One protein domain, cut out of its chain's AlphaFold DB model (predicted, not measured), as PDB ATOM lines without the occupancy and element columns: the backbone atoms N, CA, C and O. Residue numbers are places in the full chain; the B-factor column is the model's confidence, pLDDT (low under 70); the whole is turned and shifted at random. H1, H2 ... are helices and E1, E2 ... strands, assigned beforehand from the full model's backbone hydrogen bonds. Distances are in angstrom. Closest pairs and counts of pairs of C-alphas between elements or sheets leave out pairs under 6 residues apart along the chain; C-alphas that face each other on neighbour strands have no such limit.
ATOM      1  N   LEU A  41      42.275 -23.701  73.734       79.06
ATOM      2  CA  LEU A  41      43.247 -24.780  73.631       79.06
ATOM      3  C   LEU A  41      44.591 -24.232  73.137       79.06
ATOM      4  O   LEU A  41      44.608 -23.303  72.323       79.06
ATOM      5  N   PRO A  42      45.719 -24.825  73.570       85.25
ATOM      6  CA  PRO A  42      47.005 -24.509  72.970       85.25
ATOM      7  C   PRO A  42      46.946 -24.788  71.466       85.25
ATOM      8  O   PRO A  42      46.372 -25.792  71.029       85.25
ATOM      9  N   THR A  43      47.536 -23.895  70.680       87.12
ATOM     10  CA  THR A  43      47.581 -24.028  69.228       87.12
ATOM     11  C   THR A  43      48.843 -24.756  68.782       87.12
ATOM     12  O   THR A  43      49.869 -24.740  69.463       87.12
ATOM     13  N   MET A  44      48.753 -25.420  67.634       84.69
ATOM     14  CA  MET A  44      49.863 -26.119  66.995       84.69
ATOM     15  C   MET A  44      49.831 -25.823  65.501       84.69
ATOM     16  O   MET A  44      48.798 -26.010  64.854       84.69
ATOM     17  N   ALA A  45      50.937 -25.334  64.948       86.19
ATOM     18  CA  ALA A  45      50.994 -25.036  63.527       86.19
ATOM     19  C   ALA A  45      51.085 -26.339  62.726       86.19
ATOM     20  O   ALA A  45      51.942 -27.180  62.987       86.19
ATOM     21  N   ILE A  46      50.228 -26.505  61.717       83.38
ATOM     22  CA  ILE A  46      50.231 -27.712  60.877       83.38
ATOM     23  C   ILE A  46      51.563 -27.901  60.130       83.38
ATOM     24  O   ILE A  46      51.943 -29.024  59.827       83.38
ATOM     25  N   SER A  47      52.302 -26.815  59.885       80.12
ATOM     26  CA  SER A  47      53.635 -26.830  59.271       80.12
ATOM     27  C   SER A  47      54.735 -27.405  60.168       80.12
ATOM     28  O   SER A  47      55.827 -27.677  59.680       80.12
ATOM     29  N   GLU A  48      54.486 -27.548  61.473       82.56
ATOM     30  CA  GLU A  48      55.424 -28.162  62.426       82.56
ATOM     31  C   GLU A  48      55.250 -29.684  62.519       82.56
ATOM     32  O   GLU A  48      56.027 -30.355  63.199       82.56
ATOM     33  N   LEU A  49      54.225 -30.227  61.858       82.88
ATOM     34  CA  LEU A  49      53.892 -31.643  61.871       82.88
ATOM     35  C   LEU A  49      54.437 -32.335  60.627       82.88
ATOM     36  O   LEU A  49      54.370 -31.801  59.518       82.88
ATOM     37  N   ASP A  50      54.928 -33.560  60.800       85.44
ATOM     38  CA  ASP A  50      55.162 -34.431  59.657       85.44
ATOM     39  C   ASP A  50      53.835 -34.986  59.109       85.44
ATOM     40  O   ASP A  50      52.775 -34.922  59.740       85.44
ATOM     41  N   ILE A  51      53.881 -35.532  57.893       82.06
ATOM     42  CA  ILE A  51      52.681 -36.051  57.232       82.06
ATOM     43  C   ILE A  51      52.026 -37.198  58.019       82.06
ATOM     44  O   ILE A  51      50.803 -37.311  58.011       82.06
ATOM     45  N   GLY A  52      52.809 -38.015  58.732       82.56
ATOM     46  CA  GLY A  52      52.298 -39.116  59.545       82.56
ATOM     47  C   GLY A  52      51.510 -38.614  60.752       82.56
ATOM     48  O   GLY A  52      50.419 -39.117  61.030       82.56
ATOM     49  N   ASP A  53      52.012 -37.570  61.409       85.44
ATOM     50  CA  ASP A  53      51.328 -36.879  62.496       85.44
ATOM     51  C   ASP A  53      50.016 -36.250  62.012       85.44
ATOM     52  O   ASP A  53      48.969 -36.484  62.617       85.44
ATOM     53  N   VAL A  54      50.026 -35.529  60.883       83.88
ATOM     54  CA  VAL A  54      48.806 -34.939  60.297       83.88
ATOM     55  C   VAL A  54      47.778 -36.022  59.962       83.88
ATOM     56  O   VAL A  54      46.606 -35.901  60.327       83.88
ATOM     57  N   GLN A  55      48.211 -37.105  59.312       83.62
ATOM     58  CA  GLN A  55      47.357 -38.242  58.980       83.62
ATOM     59  C   GLN A  55      46.732 -38.873  60.225       83.62
ATOM     60  O   GLN A  55      45.520 -39.087  60.264       83.62
ATOM     61  N   SER A  56      47.529 -39.129  61.264       85.44
ATOM     62  CA  SER A  56      47.033 -39.711  62.510       85.44
ATOM     63  C   SER A  56      46.077 -38.773  63.245       85.44
ATOM     64  O   SER A  56      45.084 -39.237  63.803       85.44
ATOM     65  N   MET A  57      46.371 -37.472  63.284       84.19
ATOM     66  CA  MET A  57      45.588 -36.488  64.037       84.19
ATOM     67  C   MET A  57      44.238 -36.189  63.389       84.19
ATOM     68  O   MET A  57      43.265 -35.941  64.098       84.19
ATOM     69  N   LEU A  58      44.180 -36.218  62.057       82.94
ATOM     70  CA  LEU A  58      42.976 -35.928  61.277       82.94
ATOM     71  C   LEU A  58      42.250 -37.189  60.789       82.94
ATOM     72  O   LEU A  58      41.235 -37.077  60.108       82.94
ATOM     73  N   ASN A  59      42.754 -38.379  61.135       82.00
ATOM     74  CA  ASN A  59      42.269 -39.662  60.623       82.00
ATOM     75  C   ASN A  59      42.219 -39.691  59.080       82.00
ATOM     76  O   ASN A  59      41.226 -40.091  58.471       82.00
ATOM     77  N   LEU A  60      43.298 -39.222  58.450       82.31
ATOM     78  CA  LEU A  60      43.455 -39.142  57.001       82.31
ATOM     79  C   LEU A  60      44.451 -40.186  56.495       82.31
ATOM     80  O   LEU A  60      45.377 -40.602  57.193       82.31
ATOM     81  N   SER A  61      44.306 -40.559  55.226       78.38
ATOM     82  CA  SER A  61      45.301 -41.348  54.500       78.38
ATOM     83  C   SER A  61      45.894 -40.518  53.366       78.38
ATOM     84  O   SER A  61      45.173 -39.915  52.572       78.38
ATOM     85  N   PHE A  62      47.221 -40.453  53.305       75.50
ATOM     86  CA  PHE A  62      47.923 -39.822  52.201       75.50
ATOM     87  C   PHE A  62      47.778 -40.694  50.953       75.50
ATOM     88  O   PHE A  62      48.078 -41.888  50.979       75.50
ATOM     89  N   SER A  63      47.322 -40.094  49.856       73.31
ATOM     90  CA  SER A  63      47.111 -40.782  48.584       73.31
ATOM     91  C   SER A  63      47.872 -40.062  47.475       73.31
ATOM     92  O   SER A  63      47.417 -39.053  46.946       73.31
ATOM     93  N   LEU A  64      49.057 -40.580  47.132       67.56
ATOM     94  CA  LEU A  64      49.895 -40.040  46.051       67.56
ATOM     95  C   LEU A  64      49.398 -40.475  44.657       67.56
ATOM     96  O   LEU A  64      49.600 -39.786  43.661       67.56
ATOM     97  N   ASN A  65      48.749 -41.640  44.581       67.69
ATOM     98  CA  ASN A  65      48.361 -42.299  43.334       67.69
ATOM     99  C   ASN A  65      46.850 -42.489  43.261       67.69
ATOM    100  O   ASN A  65      46.364 -43.595  43.036       67.69
ATOM    101  N   ASN A  66      46.103 -41.405  43.457       67.88
ATOM    102  CA  ASN A  66      44.667 -41.442  43.253       67.88
ATOM    103  C   ASN A  66      44.375 -41.610  41.749       67.88
ATOM    104  O   ASN A  66      44.475 -40.664  40.964       67.88
ATOM    105  N   THR A  67      44.064 -42.841  41.346       72.75
ATOM    106  CA  THR A  67      43.727 -43.199  39.963       72.75
ATOM    107  C   THR A  67      42.491 -42.466  39.471       72.75
ATOM    108  O   THR A  67      42.416 -42.148  38.290       72.75
ATOM    109  N   ASP A  68      41.568 -42.123  40.367       69.31
ATOM    110  CA  ASP A  68      40.335 -41.429  40.007       69.31
ATOM    111  C   ASP A  68      40.620 -39.995  39.566       69.31
ATOM    112  O   ASP A  68      39.939 -39.494  38.679       69.31
ATOM    113  N   LEU A  69      41.663 -39.359  40.118       67.12
ATOM    114  CA  LEU A  69      42.151 -38.061  39.639       67.12
ATOM    115  C   LEU A  69      42.929 -38.189  38.325       67.12
ATOM    116  O   LEU A  69      42.789 -37.342  37.449       67.12
ATOM    117  N   ARG A  70      43.730 -39.252  38.161       68.44
ATOM    118  CA  ARG A  70      44.518 -39.479  36.932       68.44
ATOM    119  C   ARG A  70      43.656 -39.798  35.715       68.44
ATOM    120  O   ARG A  70      44.041 -39.461  34.603       68.44
ATOM    121  N   ASN A  71      42.520 -40.450  35.935       76.81
ATOM    122  CA  ASN A  71      41.601 -40.860  34.878       76.81
ATOM    123  C   ASN A  71      40.577 -39.770  34.523       76.81
ATOM    124  O   ASN A  71      39.700 -40.016  33.696       76.81
ATOM    125  N   GLN A  72      40.656 -38.584  35.140       73.25
ATOM    126  CA  GLN A  72      39.795 -37.474  34.747       73.25
ATOM    127  C   GLN A  72      40.132 -37.025  33.321       73.25
ATOM    128  O   GLN A  72      41.310 -36.958  32.958       73.25
ATOM    129  N   PRO A  73      39.118 -36.706  32.501       77.94
ATOM    130  CA  PRO A  73      39.355 -36.182  31.169       77.94
ATOM    131  C   PRO A  73      40.135 -34.870  31.259       77.94
ATOM    132  O   PRO A  73      39.873 -34.032  32.126       77.94
ATOM    133  N   VAL A  74      41.080 -34.688  30.336       76.69
ATOM    134  CA  VAL A  74      41.760 -33.402  30.171       76.69
ATOM    135  C   VAL A  74      40.701 -32.358  29.841       76.69
ATOM    136  O   VAL A  74      39.881 -32.548  28.943       76.69
ATOM    137  N   VAL A  75      40.692 -31.275  30.611       72.50
ATOM    138  CA  VAL A  75      39.791 -30.155  30.371       72.50
ATOM    139  C   VAL A  75      40.517 -29.161  29.481       72.50
ATOM    140  O   VAL A  75      41.516 -28.576  29.900       72.50
ATOM    141  N   ASP A  76      40.002 -28.958  28.271       76.06
ATOM    142  CA  ASP A  76      40.521 -27.920  27.392       76.06
ATOM    143  C   ASP A  76      40.180 -26.529  27.960       76.06
ATOM    144  O   ASP A  76      39.006 -26.233  28.235       76.06
ATOM    145  N   PRO A  77      41.179 -25.647  28.145       72.12
ATOM    146  CA  PRO A  77      40.928 -24.275  28.551       72.12
ATOM    147  C   PRO A  77      40.069 -23.554  27.509       72.12
ATOM    148  O   PRO A  77      40.278 -23.690  26.303       72.12
ATOM    149  N   PHE A  78      39.091 -22.760  27.963       75.69
ATOM    150  CA  PHE A  78      38.368 -21.885  27.036       75.69
ATOM    151  C   PHE A  78      39.364 -20.890  26.430       75.69
ATOM    152  O   PHE A  78      40.231 -20.386  27.143       75.69
ATOM    153  N   ALA A  79      39.182 -20.547  25.152       79.62
ATOM    154  CA  ALA A  79      40.088 -19.670  24.404       79.62
ATOM    155  C   ALA A  79      40.453 -18.374  25.154       79.62
ATOM    156  O   ALA A  79      41.619 -17.999  25.198       79.62
ATOM    157  N   ILE A  80      39.476 -17.756  25.829       78.75
ATOM    158  CA  ILE A  80      39.685 -16.533  26.616       78.75
ATOM    159  C   ILE A  80      40.690 -16.717  27.763       78.75
ATOM    160  O   ILE A  80      41.450 -15.809  28.069       78.75
ATOM    161  N   TYR A  81      40.728 -17.887  28.403       78.50
ATOM    162  CA  TYR A  81      41.666 -18.150  29.495       78.50
ATOM    163  C   TYR A  81      43.061 -18.461  28.977       78.50
ATOM    164  O   TYR A  81      44.035 -18.043  29.596       78.50
ATOM    165  N   THR A  82      43.160 -19.149  27.838       79.38
ATOM    166  CA  THR A  82      44.439 -19.344  27.154       79.38
ATOM    167  C   THR A  82      45.053 -17.987  26.829       79.38
ATOM    168  O   THR A  82      46.155 -17.712  27.284       79.38
ATOM    169  N   GLU A  83      44.297 -17.098  26.182       84.31
ATOM    170  CA  GLU A  83      44.734 -15.741  25.834       84.31
ATOM    171  C   GLU A  83      45.178 -14.925  27.068       84.31
ATOM    172  O   GLU A  83      46.260 -14.338  27.083       84.31
ATOM    173  N   TRP A  84      44.408 -14.963  28.160       82.44
ATOM    174  CA  TRP A  84      44.779 -14.306  29.423       82.44
ATOM    175  C   TRP A  84      46.082 -14.833  30.037       82.44
ATOM    176  O   TRP A  84      46.871 -14.065  30.602       82.44
ATOM    177  N   MET A  85      46.321 -16.142  29.947       81.00
ATOM    178  CA  MET A  85      47.564 -16.752  30.415       81.00
ATOM    179  C   MET A  85      48.750 -16.342  29.541       81.00
ATOM    180  O   MET A  85      49.840 -16.128  30.072       81.00
ATOM    181  N   GLU A  86      48.547 -16.169  28.233       84.69
ATOM    182  CA  GLU A  86      49.575 -15.646  27.331       84.69
ATOM    183  C   GLU A  86      49.916 -14.193  27.648       84.69
ATOM    184  O   GLU A  86      51.089 -13.895  27.841       84.69
ATOM    185  N   PHE A  87      48.926 -13.317  27.850       85.69
ATOM    186  CA  PHE A  87      49.187 -11.934  28.269       85.69
ATOM    187  C   PHE A  87      49.935 -11.852  29.598       85.69
ATOM    188  O   PHE A  87      50.851 -11.047  29.754       85.69
ATOM    189  N   THR A  88      49.575 -12.708  30.558       82.06
ATOM    190  CA  THR A  88      50.275 -12.791  31.846       82.06
ATOM    191  C   THR A  88      51.728 -13.223  31.638       82.06
ATOM    192  O   THR A  88      52.653 -12.614  32.178       82.06
ATOM    193  N   ARG A  89      51.953 -14.255  30.821       80.94
ATOM    194  CA  ARG A  89      53.295 -14.738  30.490       80.94
ATOM    195  C   ARG A  89      54.106 -13.689  29.733       80.94
ATOM    196  O   ARG A  89      55.281 -13.542  30.026       80.94
ATOM    197  N   ASP A  90      53.517 -12.937  28.821       84.81
ATOM    198  CA  ASP A  90      54.246 -11.933  28.046       84.81
ATOM    199  C   ASP A  90      54.590 -10.705  28.902       84.81
ATOM    200  O   ASP A  90      55.694 -10.165  28.807       84.81
ATOM    201  N   ALA A  91      53.686 -10.305  29.802       83.81
ATOM    202  CA  ALA A  91      53.904  -9.192  30.722       83.81
ATOM    203  C   ALA A  91      54.968  -9.496  31.791       83.81
ATOM    204  O   ALA A  91      55.732  -8.606  32.171       83.81
ATOM    205  N   PHE A  92      55.029 -10.738  32.284       78.38
ATOM    206  CA  PHE A  92      55.848 -11.092  33.450       78.38
ATOM    207  C   PHE A  92      56.941 -12.145  33.188       78.38
ATOM    208  O   PHE A  92      57.861 -12.287  33.993       78.38
ATOM    209  N   GLY A  93      56.881 -12.881  32.079       67.88
ATOM    210  CA  GLY A  93      57.688 -14.082  31.807       67.88
ATOM    211  C   GLY A  93      59.142 -13.829  31.422       67.88
ATOM    212  O   GLY A  93      59.940 -14.761  31.437       67.88
ATOM    213  N   ASN A  94      59.516 -12.576  31.150       70.25
ATOM    214  CA  ASN A  94      60.922 -12.183  30.992       70.25
ATOM    215  C   ASN A  94      61.627 -11.940  32.344       70.25
ATOM    216  O   ASN A  94      62.839 -11.726  32.384       70.25
ATOM    217  N   GLY A  95      60.881 -11.943  33.454       67.38
ATOM    218  CA  GLY A  95      61.422 -11.805  34.802       67.38
ATOM    219  C   GLY A  95      61.939 -13.127  35.374       67.38
ATOM    220  O   GLY A  95      61.525 -14.213  34.972       67.38
ATOM    221  N   LYS A  96      62.824 -13.050  36.377       75.44
ATOM    222  CA  LYS A  96      63.116 -14.219  37.221       75.44
ATOM    223  C   LYS A  96      61.828 -14.637  37.931       75.44
ATOM    224  O   LYS A  96      61.177 -13.788  38.541       75.44
ATOM    225  N   GLY A  97      61.495 -15.927  37.870       71.69
ATOM    226  CA  GLY A  97      60.348 -16.485  38.582       71.69
ATOM    227  C   GLY A  97      60.382 -16.091  40.059       71.69
ATOM    228  O   GLY A  97      61.412 -16.221  40.720       71.69
ATOM    229  N   ASN A  98      59.270 -15.556  40.551       76.31
ATOM    230  CA  ASN A  98      59.092 -15.170  41.941       76.31
ATOM    231  C   ASN A  98      57.695 -15.586  42.416       76.31
ATOM    232  O   ASN A  98      56.815 -15.884  41.607       76.31
ATOM    233  N   GLU A  99      57.501 -15.596  43.735       78.81
ATOM    234  CA  GLU A  99      56.251 -16.028  44.368       78.81
ATOM    235  C   GLU A  99      55.031 -15.263  43.827       78.81
ATOM    236  O   GLU A  99      53.988 -15.858  43.564       78.81
ATOM    237  N   ALA A 100      55.165 -13.955  43.585       79.25
ATOM    238  CA  ALA A 100      54.072 -13.130  43.080       79.25
ATOM    239  C   ALA A 100      53.599 -13.582  41.688       79.25
ATOM    240  O   ALA A 100      52.398 -13.716  41.461       79.25
ATOM    241  N   LEU A 101      54.523 -13.882  40.772       78.94
ATOM    242  CA  LEU A 101      54.185 -14.394  39.442       78.94
ATOM    243  C   LEU A 101      53.532 -15.783  39.513       78.94
ATOM    244  O   LEU A 101      52.541 -16.043  38.822       78.94
ATOM    245  N   THR A 102      54.038 -16.661  40.382       80.31
ATOM    246  CA  THR A 102      53.425 -17.975  40.628       80.31
ATOM    247  C   THR A 102      51.997 -17.821  41.149       80.31
ATOM    248  O   THR A 102      51.087 -18.465  40.628       80.31
ATOM    249  N   ARG A 103      51.761 -16.907  42.098       81.81
ATOM    250  CA  ARG A 103      50.425 -16.604  42.635       81.81
ATOM    251  C   ARG A 103      49.479 -16.042  41.578       81.81
ATOM    252  O   ARG A 103      48.331 -16.463  41.529       81.81
ATOM    253  N   VAL A 104      49.932 -15.141  40.701       82.19
ATOM    254  CA  VAL A 104      49.103 -14.629  39.587       82.19
ATOM    255  C   VAL A 104      48.681 -15.773  38.663       82.19
ATOM    256  O   VAL A 104      47.501 -15.913  38.340       82.19
ATOM    257  N   THR A 105      49.631 -16.631  38.295       80.69
ATOM    258  CA  THR A 105      49.377 -17.809  37.458       80.69
ATOM    259  C   THR A 105      48.374 -18.753  38.129       80.69
ATOM    260  O   THR A 105      47.394 -19.171  37.513       80.69
ATOM    261  N   LEU A 106      48.575 -19.047  39.415       83.50
ATOM    262  CA  LEU A 106      47.713 -19.936  40.185       83.50
ATOM    263  C   LEU A 106      46.310 -19.348  40.391       83.50
ATOM    264  O   LEU A 106      45.330 -20.068  40.232       83.50
ATOM    265  N   ASN A 107      46.190 -18.046  40.656       84.62
ATOM    266  CA  ASN A 107      44.907 -17.345  40.743       84.62
ATOM    267  C   ASN A 107      44.097 -17.509  39.457       84.62
ATOM    268  O   ASN A 107      42.922 -17.872  39.513       84.62
ATOM    269  N   ASN A 108      44.725 -17.290  38.299       83.12
ATOM    270  CA  ASN A 108      44.062 -17.440  37.006       83.12
ATOM    271  C   ASN A 108      43.564 -18.877  36.793       83.12
ATOM    272  O   ASN A 108      42.418 -19.081  36.384       83.12
ATOM    273  N   LEU A 109      44.385 -19.876  37.136       83.00
ATOM    274  CA  LEU A 109      44.013 -21.292  37.054       83.00
ATOM    275  C   LEU A 109      42.873 -21.657  38.013       83.00
ATOM    276  O   LEU A 109      41.944 -22.361  37.622       83.00
ATOM    277  N   LEU A 110      42.906 -21.163  39.252       84.81
ATOM    278  CA  LEU A 110      41.872 -21.410  40.256       84.81
ATOM    279  C   LEU A 110      40.532 -20.778  39.857       84.81
ATOM    280  O   LEU A 110      39.490 -21.423  39.967       84.81
ATOM    281  N   VAL A 111      40.549 -19.551  39.330       84.69
ATOM    282  CA  VAL A 111      39.351 -18.876  38.803       84.69
ATOM    283  C   VAL A 111      38.789 -19.623  37.595       84.69
ATOM    284  O   VAL A 111      37.572 -19.810  37.498       84.69
ATOM    285  N   TYR A 112      39.656 -20.086  36.690       83.69
ATOM    286  CA  TYR A 112      39.255 -20.929  35.566       83.69
ATOM    287  C   TYR A 112      38.590 -22.224  36.045       83.69
ATOM    288  O   TYR A 112      37.461 -22.517  35.646       83.69
ATOM    289  N   ALA A 113      39.245 -22.962  36.946       81.19
ATOM    290  CA  ALA A 113      38.740 -24.218  37.489       81.19
ATOM    291  C   ALA A 113      37.385 -24.023  38.186       81.19
ATOM    292  O   ALA A 113      36.448 -24.784  37.944       81.19
ATOM    293  N   HIS A 114      37.249 -22.956  38.978       84.25
ATOM    294  CA  HIS A 114      35.992 -22.584  39.620       84.25
ATOM    295  C   HIS A 114      34.885 -22.321  38.601       84.25
ATOM    296  O   HIS A 114      33.791 -22.875  38.724       84.25
ATOM    297  N   ARG A 115      35.139 -21.494  37.578       83.56
ATOM    298  CA  ARG A 115      34.136 -21.199  36.547       83.56
ATOM    299  C   ARG A 115      33.751 -22.456  35.776       83.56
ATOM    300  O   ARG A 115      32.567 -22.677  35.540       83.56
ATOM    301  N   HIS A 116      34.723 -23.285  35.411       79.62
ATOM    302  CA  HIS A 116      34.463 -24.535  34.707       79.62
ATOM    303  C   HIS A 116      33.570 -25.461  35.544       79.62
ATOM    304  O   HIS A 116      32.527 -25.903  35.062       79.62
ATOM    305  N   ALA A 117      33.920 -25.681  36.813       78.88
ATOM    306  CA  ALA A 117      33.161 -26.542  37.713       78.88
ATOM    307  C   ALA A 117      31.749 -26.007  38.019       78.88
ATOM    308  O   ALA A 117      30.791 -26.775  38.028       78.88
ATOM    309  N   THR A 118      31.592 -24.694  38.208       79.19
ATOM    310  CA  THR A 118      30.284 -24.082  38.510       79.19
ATOM    311  C   THR A 118      29.382 -23.959  37.282       79.19
ATOM    312  O   THR A 118      28.175 -24.122  37.408       79.19
ATOM    313  N   SER A 119      29.937 -23.755  36.081       77.50
ATOM    314  CA  SER A 119      29.153 -23.656  34.835       77.50
ATOM    315  C   SER A 119      28.451 -24.955  34.421       77.50
ATOM    316  O   SER A 119      27.517 -24.914  33.625       77.50
ATOM    317  N   ARG A 120      28.909 -26.098  34.945       68.44
ATOM    318  CA  ARG A 120      28.385 -27.441  34.651       68.44
ATOM    319  C   ARG A 120      27.551 -28.033  35.791       68.44
ATOM    320  O   ARG A 120      27.119 -29.176  35.682       68.44
ATOM    321  N   SER A 121      27.376 -27.307  36.896       64.25
ATOM    322  CA  SER A 121      26.621 -27.804  38.044       64.25
ATOM    323  C   SER A 121      25.145 -27.444  37.906       64.25
ATOM    324  O   SER A 121      24.780 -26.275  38.018       64.25
ATOM    325  N   ASP A 122      24.287 -28.455  37.761       65.06
ATOM    326  CA  ASP A 122      22.828 -28.294  37.882       65.06
ATOM    327  C   ASP A 122      22.398 -28.015  39.338       65.06
ATOM    328  O   ASP A 122      21.266 -27.619  39.615       65.06
ATOM    329  N   ASN A 123      23.314 -28.213  40.293       60.72
ATOM    330  CA  ASN A 123      23.084 -28.035  41.719       60.72
ATOM    331  C   ASN A 123      23.628 -26.680  42.186       60.72
ATOM    332  O   ASN A 123      24.776 -26.563  42.617       60.72
ATOM    333  N   LEU A 124      22.762 -25.664  42.164       60.69
ATOM    334  CA  LEU A 124      23.033 -24.317  42.693       60.69
ATOM    335  C   LEU A 124      23.321 -24.295  44.206       60.69
ATOM    336  O   LEU A 124      23.829 -23.304  44.722       60.69
ATOM    337  N   ASN A 125      23.000 -25.378  44.920       61.19
ATOM    338  CA  ASN A 125      23.166 -25.468  46.370       61.19
ATOM    339  C   ASN A 125      24.588 -25.851  46.808       61.19
ATOM    340  O   ASN A 125      24.933 -25.629  47.965       61.19
ATOM    341  N   ASN A 126      25.413 -26.405  45.914       62.56
ATOM    342  CA  ASN A 126      26.798 -26.750  46.221       62.56
ATOM    343  C   ASN A 126      27.725 -25.709  45.605       62.56
ATOM    344  O   ASN A 126      27.972 -25.712  44.399       62.56
ATOM    345  N   THR A 127      28.251 -24.823  46.439       71.94
ATOM    346  CA  THR A 127      29.175 -23.782  46.003       71.94
ATOM    347  C   THR A 127      30.613 -24.217  46.249       71.94
ATOM    348  O   THR A 127      30.961 -24.750  47.304       71.94
ATOM    349  N   ILE A 128      31.460 -24.008  45.240       79.69
ATOM    350  CA  ILE A 128      32.909 -24.069  45.409       79.69
ATOM    351  C   ILE A 128      33.335 -22.697  45.917       79.69
ATOM    352  O   ILE A 128      33.032 -21.689  45.286       79.69
ATOM    353  N   HIS A 129      34.039 -22.647  47.039       81.00
ATOM    354  CA  HIS A 129      34.629 -21.415  47.541       81.00
ATOM    355  C   HIS A 129      36.144 -21.532  47.525       81.00
ATOM    356  O   HIS A 129      36.709 -22.532  47.961       81.00
ATOM    357  N   ILE A 130      36.798 -20.490  47.024       82.88
ATOM    358  CA  ILE A 130      38.251 -20.359  47.047       82.88
ATOM    359  C   ILE A 130      38.569 -19.163  47.931       82.88
ATOM    360  O   ILE A 130      38.044 -18.073  47.709       82.88
ATOM    361  N   ASN A 131      39.415 -19.373  48.931       82.12
ATOM    362  CA  ASN A 131      39.881 -18.328  49.825       82.12
ATOM    363  C   ASN A 131      41.408 -18.250  49.765       82.12
ATOM    364  O   ASN A 131      42.089 -19.238  50.055       82.12
ATOM    365  N   ALA A 132      41.924 -17.083  49.381       79.69
ATOM    366  CA  ALA A 132      43.351 -16.794  49.389       79.69
ATOM    367  C   ALA A 132      43.781 -16.363  50.797       79.69
ATOM    368  O   ALA A 132      43.095 -15.575  51.444       79.69
ATOM    369  N   GLU A 133      44.910 -16.888  51.271       72.56
ATOM    370  CA  GLU A 133      45.520 -16.559  52.569       72.56
ATOM    371  C   GLU A 133      44.603 -16.733  53.791       72.56
ATOM    372  O   GLU A 133      44.748 -16.058  54.819       72.56
ATOM    373  N   GLY A 134      43.646 -17.653  53.695       69.56
ATOM    374  CA  GLY A 134      42.718 -17.930  54.781       69.56
ATOM    375  C   GLY A 134      43.450 -18.445  56.016       69.56
ATOM    376  O   GLY A 134      44.140 -19.460  55.954       69.56
ATOM    377  N   HIS A 135      43.261 -17.786  57.161       74.69
ATOM    378  CA  HIS A 135      43.632 -18.385  58.437       74.69
ATOM    379  C   HIS A 135      42.676 -19.536  58.731       74.69
ATOM    380  O   HIS A 135      41.455 -19.373  58.736       74.69
ATOM    381  N   TRP A 136      43.246 -20.702  58.985       76.56
ATOM    382  CA  TRP A 136      42.516 -21.913  59.296       76.56
ATOM    383  C   TRP A 136      42.817 -22.325  60.730       76.56
ATOM    384  O   TRP A 136      43.973 -22.329  61.153       76.56
ATOM    385  N   ARG A 137      41.763 -22.670  61.471       82.44
ATOM    386  CA  ARG A 137      41.837 -23.263  62.806       82.44
ATOM    387  C   ARG A 137      40.940 -24.491  62.831       82.44
ATOM    388  O   ARG A 137      39.776 -24.406  62.445       82.44
ATOM    389  N   TYR A 138      41.471 -25.618  63.284       82.56
ATOM    390  CA  TYR A 138      40.740 -26.875  63.364       82.56
ATOM    391  C   TYR A 138      41.111 -27.642  64.619       82.56
ATOM    392  O   TYR A 138      42.277 -27.914  64.886       82.56
ATOM    393  N   GLY A 139      40.107 -28.041  65.378       81.88
ATOM    394  CA  GLY A 139      40.310 -28.774  66.609       81.88
ATOM    395  C   GLY A 139      39.013 -28.914  67.393       81.88
ATOM    396  O   GLY A 139      37.961 -28.447  66.949       81.88
ATOM    397  N   PRO A 140      39.068 -29.583  68.553       87.62
ATOM    398  CA  PRO A 140      40.267 -30.158  69.168       87.62
ATOM    399  C   PRO A 140      40.762 -31.438  68.479       87.62
ATOM    400  O   PRO A 140      39.969 -32.328  68.181       87.62
ATOM    401  N   VAL A 141      42.081 -31.592  68.348       85.12
ATOM    402  CA  VAL A 141      42.751 -32.842  67.938       85.12
ATOM    403  C   VAL A 141      43.725 -33.322  69.010       85.12
ATOM    404  O   VAL A 141      44.216 -32.528  69.810       85.12
ATOM    405  N   VAL A 142      44.010 -34.625  69.054       86.12
ATOM    406  CA  VAL A 142      44.922 -35.212  70.048       86.12
ATOM    407  C   VAL A 142      46.269 -35.526  69.400       86.12
ATOM    408  O   VAL A 142      46.337 -36.352  68.500       86.12
ATOM    409  N   HIS A 143      47.345 -34.932  69.915       85.38
ATOM    410  CA  HIS A 143      48.723 -35.222  69.511       85.38
ATOM    411  C   HIS A 143      49.567 -35.597  70.725       85.38
ATOM    412  O   HIS A 143      49.587 -34.868  71.719       85.38
ATOM    413  N   LYS A 144      50.237 -36.760  70.680       86.00
ATOM    414  CA  LYS A 144      51.020 -37.311  71.811       86.00
ATOM    415  C   LYS A 144      50.241 -37.259  73.135       86.00
ATOM    416  O   LYS A 144      50.770 -37.017  74.217       86.00
ATOM    417  N   GLY A 145      48.929 -37.469  73.012       82.00
ATOM    418  CA  GLY A 145      47.981 -37.479  74.104       82.00
ATOM    419  C   GLY A 145      47.490 -36.110  74.602       82.00
ATOM    420  O   GLY A 145      46.624 -36.083  75.479       82.00
ATOM    421  N   THR A 146      48.007 -34.992  74.114       83.19
ATOM    422  CA  THR A 146      47.559 -33.645  74.503       83.19
ATOM    423  C   THR A 146      46.597 -33.096  73.450       83.19
ATOM    424  O   THR A 146      46.740 -33.411  72.271       83.19
ATOM    425  N   LYS A 147      45.588 -32.322  73.869       86.12
ATOM    426  CA  LYS A 147      44.636 -31.688  72.946       86.12
ATOM    427  C   LYS A 147      45.178 -30.354  72.450       86.12
ATOM    428  O   LYS A 147      45.597 -29.541  73.272       86.12
ATOM    429  N   PHE A 148      45.088 -30.133  71.148       85.19
ATOM    430  CA  PHE A 148      45.477 -28.895  70.483       85.19
ATOM    431  C   PHE A 148      44.390 -28.438  69.519       85.19
ATOM    432  O   PHE A 148      43.618 -29.260  69.017       85.19
ATOM    433  N   ASP A 149      44.395 -27.146  69.220       88.62
ATOM    434  CA  ASP A 149      43.822 -26.642  67.977       88.62
ATOM    435  C   ASP A 149      44.933 -26.526  66.934       88.62
ATOM    436  O   ASP A 149      45.946 -25.861  67.153       88.62
ATOM    437  N   LEU A 150      44.750 -27.167  65.786       86.06
ATOM    438  CA  LEU A 150      45.615 -26.952  64.639       86.06
ATOM    439  C   LEU A 150      45.352 -25.580  64.055       86.06
ATOM    440  O   LEU A 150      44.199 -25.183  63.893       86.06
ATOM    441  N   ILE A 151      46.424 -24.888  63.700       85.69
ATOM    442  CA  ILE A 151      46.363 -23.639  62.959       85.69
ATOM    443  C   ILE A 151      47.193 -23.741  61.686       85.69
ATOM    444  O   ILE A 151      48.206 -24.440  61.623       85.69
ATOM    445  N   GLY A 152      46.762 -23.028  60.659       81.12
ATOM    446  CA  GLY A 152      47.473 -22.934  59.397       81.12
ATOM    447  C   GLY A 152      47.123 -21.644  58.678       81.12
ATOM    448  O   GLY A 152      46.063 -21.058  58.899       81.12
ATOM    449  N   ARG A 153      48.025 -21.212  57.804       79.25
ATOM    450  CA  ARG A 153      47.790 -20.114  56.869       79.25
ATOM    451  C   ARG A 153      48.192 -20.585  55.474       79.25
ATOM    452  O   ARG A 153      49.296 -20.278  55.033       79.25
ATOM    453  N   PRO A 154      47.370 -21.427  54.829       75.19
ATOM    454  CA  PRO A 154      47.612 -21.779  53.442       75.19
ATOM    455  C   PRO A 154      47.538 -20.560  52.537       75.19
ATOM    456  O   PRO A 154      46.761 -19.638  52.788       75.19
ATOM    457  N   ASP A 155      48.280 -20.612  51.437       78.56
ATOM    458  CA  ASP A 155      48.165 -19.617  50.375       78.56
ATOM    459  C   ASP A 155      46.772 -19.675  49.742       78.56
ATOM    460  O   ASP A 155      46.183 -18.639  49.440       78.56
ATOM    461  N   TYR A 156      46.206 -20.884  49.629       81.19
ATOM    462  CA  TYR A 156      44.853 -21.109  49.131       81.19
ATOM    463  C   TYR A 156      44.146 -22.228  49.889       81.19
ATOM    464  O   TYR A 156      44.695 -23.308  50.126       81.19
ATOM    465  N   SER A 157      42.876 -21.996  50.201       78.00
ATOM    466  CA  SER A 157      41.944 -23.034  50.639       78.00
ATOM    467  C   SER A 157      40.773 -23.121  49.671       78.00
ATOM    468  O   SER A 157      40.223 -22.103  49.249       78.00
ATOM    469  N   ILE A 158      40.415 -24.348  49.304       79.06
ATOM    470  CA  ILE A 158      39.291 -24.643  48.419       79.06
ATOM    471  C   ILE A 158      38.298 -25.481  49.205       79.06
ATOM    472  O   ILE A 158      38.668 -26.535  49.724       79.06
ATOM    473  N   SER A 159      37.050 -25.034  49.271       75.88
ATOM    474  CA  SER A 159      35.963 -25.785  49.882       75.88
ATOM    475  C   SER A 159      34.837 -26.077  48.903       75.88
ATOM    476  O   SER A 159      34.558 -25.290  48.000       75.88
ATOM    477  N   TYR A 160      34.199 -27.234  49.077       72.25
ATOM    478  CA  TYR A 160      33.037 -27.664  48.303       72.25
ATOM    479  C   TYR A 160      31.949 -28.210  49.230       72.25
ATOM    480  O   TYR A 160      32.230 -29.034  50.106       72.25
ATOM    481  N   GLY A 161      30.711 -27.762  49.012       67.44
ATOM    482  CA  GLY A 161      29.519 -28.242  49.712       67.44
ATOM    483  C   GLY A 161      28.665 -27.114  50.289       67.44
ATOM    484  O   GLY A 161      28.957 -25.932  50.118       67.44
ATOM    485  N   ILE A 162      27.593 -27.489  50.982       62.16
ATOM    486  CA  ILE A 162      26.723 -26.560  51.714       62.16
ATOM    487  C   ILE A 162      27.455 -26.144  52.996       62.16
ATOM    488  O   ILE A 162      28.120 -26.971  53.611       62.16
ATOM    489  N   SER A 163      27.314 -24.893  53.450       55.50
ATOM    490  CA  SER A 163      28.043 -24.349  54.619       55.50
ATOM    491  C   SER A 163      27.953 -25.185  55.909       55.50
ATOM    492  O   SER A 163      28.795 -25.035  56.791       55.50
ATOM    493  N   LYS A 164      26.949 -26.064  56.024       48.12
ATOM    494  CA  LYS A 164      26.746 -26.980  57.155       48.12
ATOM    495  C   LYS A 164      27.459 -28.333  57.008       48.12
ATOM    496  O   LYS A 164      27.726 -28.956  58.026       48.12
ATOM    497  N   ASP A 165      27.823 -28.720  55.785       49.03
ATOM    498  CA  ASP A 165      28.450 -29.995  55.411       49.03
ATOM    499  C   ASP A 165      29.682 -29.738  54.522       49.03
ATOM    500  O   ASP A 165      29.801 -30.252  53.406       49.03
ATOM    501  N   LEU A 166      30.599 -28.881  54.987       50.50
ATOM    502  CA  LEU A 166      31.857 -28.580  54.294       50.50
ATOM    503  C   LEU A 166      32.705 -29.866  54.227       50.50
ATOM    504  O   LEU A 166      33.435 -30.201  55.157       50.50
ATOM    505  N   THR A 167      32.548 -30.636  53.151       50.16
ATOM    506  CA  THR A 167      32.986 -32.042  53.118       50.16
ATOM    507  C   THR A 167      34.433 -32.182  52.643       50.16
ATOM    508  O   THR A 167      35.087 -33.183  52.921       50.16
ATOM    509  N   VAL A 168      34.982 -31.169  51.963       51.19
ATOM    510  CA  VAL A 168      36.364 -31.201  51.471       51.19
ATOM    511  C   VAL A 168      36.976 -29.811  51.582       51.19
ATOM    512  O   VAL A 168      36.517 -28.893  50.912       51.19
ATOM    513  N   SER A 169      38.002 -29.657  52.424       53.59
ATOM    514  CA  SER A 169      38.914 -28.507  52.395       53.59
ATOM    515  C   SER A 169      40.229 -28.970  51.778       53.59
ATOM    516  O   SER A 169      41.000 -29.667  52.433       53.59
ATOM    517  N   VAL A 170      40.478 -28.631  50.511       55.84
ATOM    518  CA  VAL A 170      41.805 -28.825  49.915       55.84
ATOM    519  C   VAL A 170      42.651 -27.625  50.309       55.84
ATOM    520  O   VAL A 170      42.340 -26.485  49.963       55.84
ATOM    521  N   VAL A 171      43.699 -27.894  51.075       56.22
ATOM    522  CA  VAL A 171      44.676 -26.908  51.521       56.22
ATOM    523  C   VAL A 171      45.865 -27.011  50.575       56.22
ATOM    524  O   VAL A 171      46.560 -28.025  50.570       56.22
ATOM    525  N   VAL A 172      46.083 -25.990  49.746       55.59
ATOM    526  CA  VAL A 172      47.271 -25.922  48.890       55.59
ATOM    527  C   VAL A 172      48.324 -25.136  49.659       55.59
ATOM    528  O   VAL A 172      48.205 -23.924  49.830       55.59
ATOM    529  N   VAL A 173      49.323 -25.849  50.174       50.41
ATOM    530  CA  VAL A 173      50.519 -25.250  50.773       50.41
ATOM    531  C   VAL A 173      51.639 -25.426  49.765       50.41
ATOM    532  O   VAL A 173      52.000 -26.559  49.440       50.41
TER     533      VAL A 173
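Overview. This is residues 41 to 173 of the 186 residues of an uncharacterized protein of Penicillium solitum (UniProt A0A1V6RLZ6). Two small three-stranded sheets sit one after the other along the length of the domain, with H1 on the first of them, E1 E4 E3, and a helical hairpin at the far end, where H4 covers one face of the second, E2 E5 E6, and H3 lies side by side with H4 on the side away from that sheet. Residues 63 to 74, which include the short H2, stand free and swing wide of the sheets between H1 and H3, leaving an open gap. The printed part has 133 residues with four named helices and six named strands, in the order E1 H1 H2 H3 H4 E2 E3 E4 E5 E6, and its class is mixed, helices and strands. The sheet E1 E4 E3 is mixed, with E4 between the other two, and the sheet E2 E5 E6 is antiparallel, with E5 between the other two. The whole is loose, with a radius of gyration of the C-alphas of 18.0 A and spans of 53 by 42 by 28 A.

Along the chain. In the first sheet E1 is residues 43 to 45, E3 residues 136 to 143, 17.9 A long, and E4 residues 146 to 152, 18.5 A long. E1 begins at C-alpha 43, (47.581, -24.028, 69.228). E3 bends by 74 degrees at residue 140. H1 is residues 51 to 58, 10.5 A long. In the second sheet E2 is residues 127 to 132, 16.2 A, E5 residues 156 to 161, 16.9 A, and E6 residues 168 to 172, 12.4 A. E6 ends at C-alpha 172, (47.271, -25.922, 48.890). H4, the longest helix, is residues 99 to 119, 29.7 A, and begins at C-alpha 99, (56.251, -16.028, 44.368). H3 is residues 79 to 92, 20.1 A, and H2 is residues 67 to 70.

Arrangement. In the sheet E1 E4 E3, the hairpin E3 and E4 is antiparallel at 154 degrees, with N 150 and O 138 2.7 A apart and N 141 and O 148 2.9 A apart, within hydrogen-bond range. E1 is parallel to E4 at 51 degrees, with N 44 and O 149 2.9 A apart. This sheet is only just strongly twisted, its C-alphas lying up to 4.1 A off its best plane. H1 is on it at a height over the sheet of 9.2 A, only just over none of its strands, with 2 C-alphas falling on E4 and 2 on E3; its closest C-alphas to E3 are those of Met 57 and Val 141, 6.0 A apart. The strands of this sheet are apart from those of the other. There E2 and E5 are antiparallel at 166 degrees, with N 159 and O 129 2.8 A apart, and the hairpin E5 and E6 is antiparallel at 167 degrees, with N 170 and O 158 2.9 A apart. H4 is on one face of this sheet, an arrangement of two layers, helix over sheet, at a height of 9.8 A. It lies over E2 and E5 and runs along the strands, at 7 degrees to E2 on the local plane; the closest C-alphas of H4 and E2 are those of His 114 and Ile 128, 6.7 A apart. H3 and H4, a helical hairpin, touch at a shallow tilt of 7 degrees, opposite ways, closest at the C-alphas of Phe 92 and Leu 101, 7.0 A apart. H2 touches no helix and is on neither sheet. In H1, H3 and H4 every O i to N i+4 pair is within hydrogen-bond range; H2 is too short for such a pair.

Size, cuts and confidence. The two C-alphas farthest apart, those of Ala 79 and Gly 145, are 53.4 A from each other. The printed part has no cut and no long link. Residues 94 to 100 and 119 to 124 also stand free. The mean pLDDT of the printed part is 76.4; 29 residues are under 70, among them residues 120 to 126 and 161 to 173, and the mean of E6 is 54.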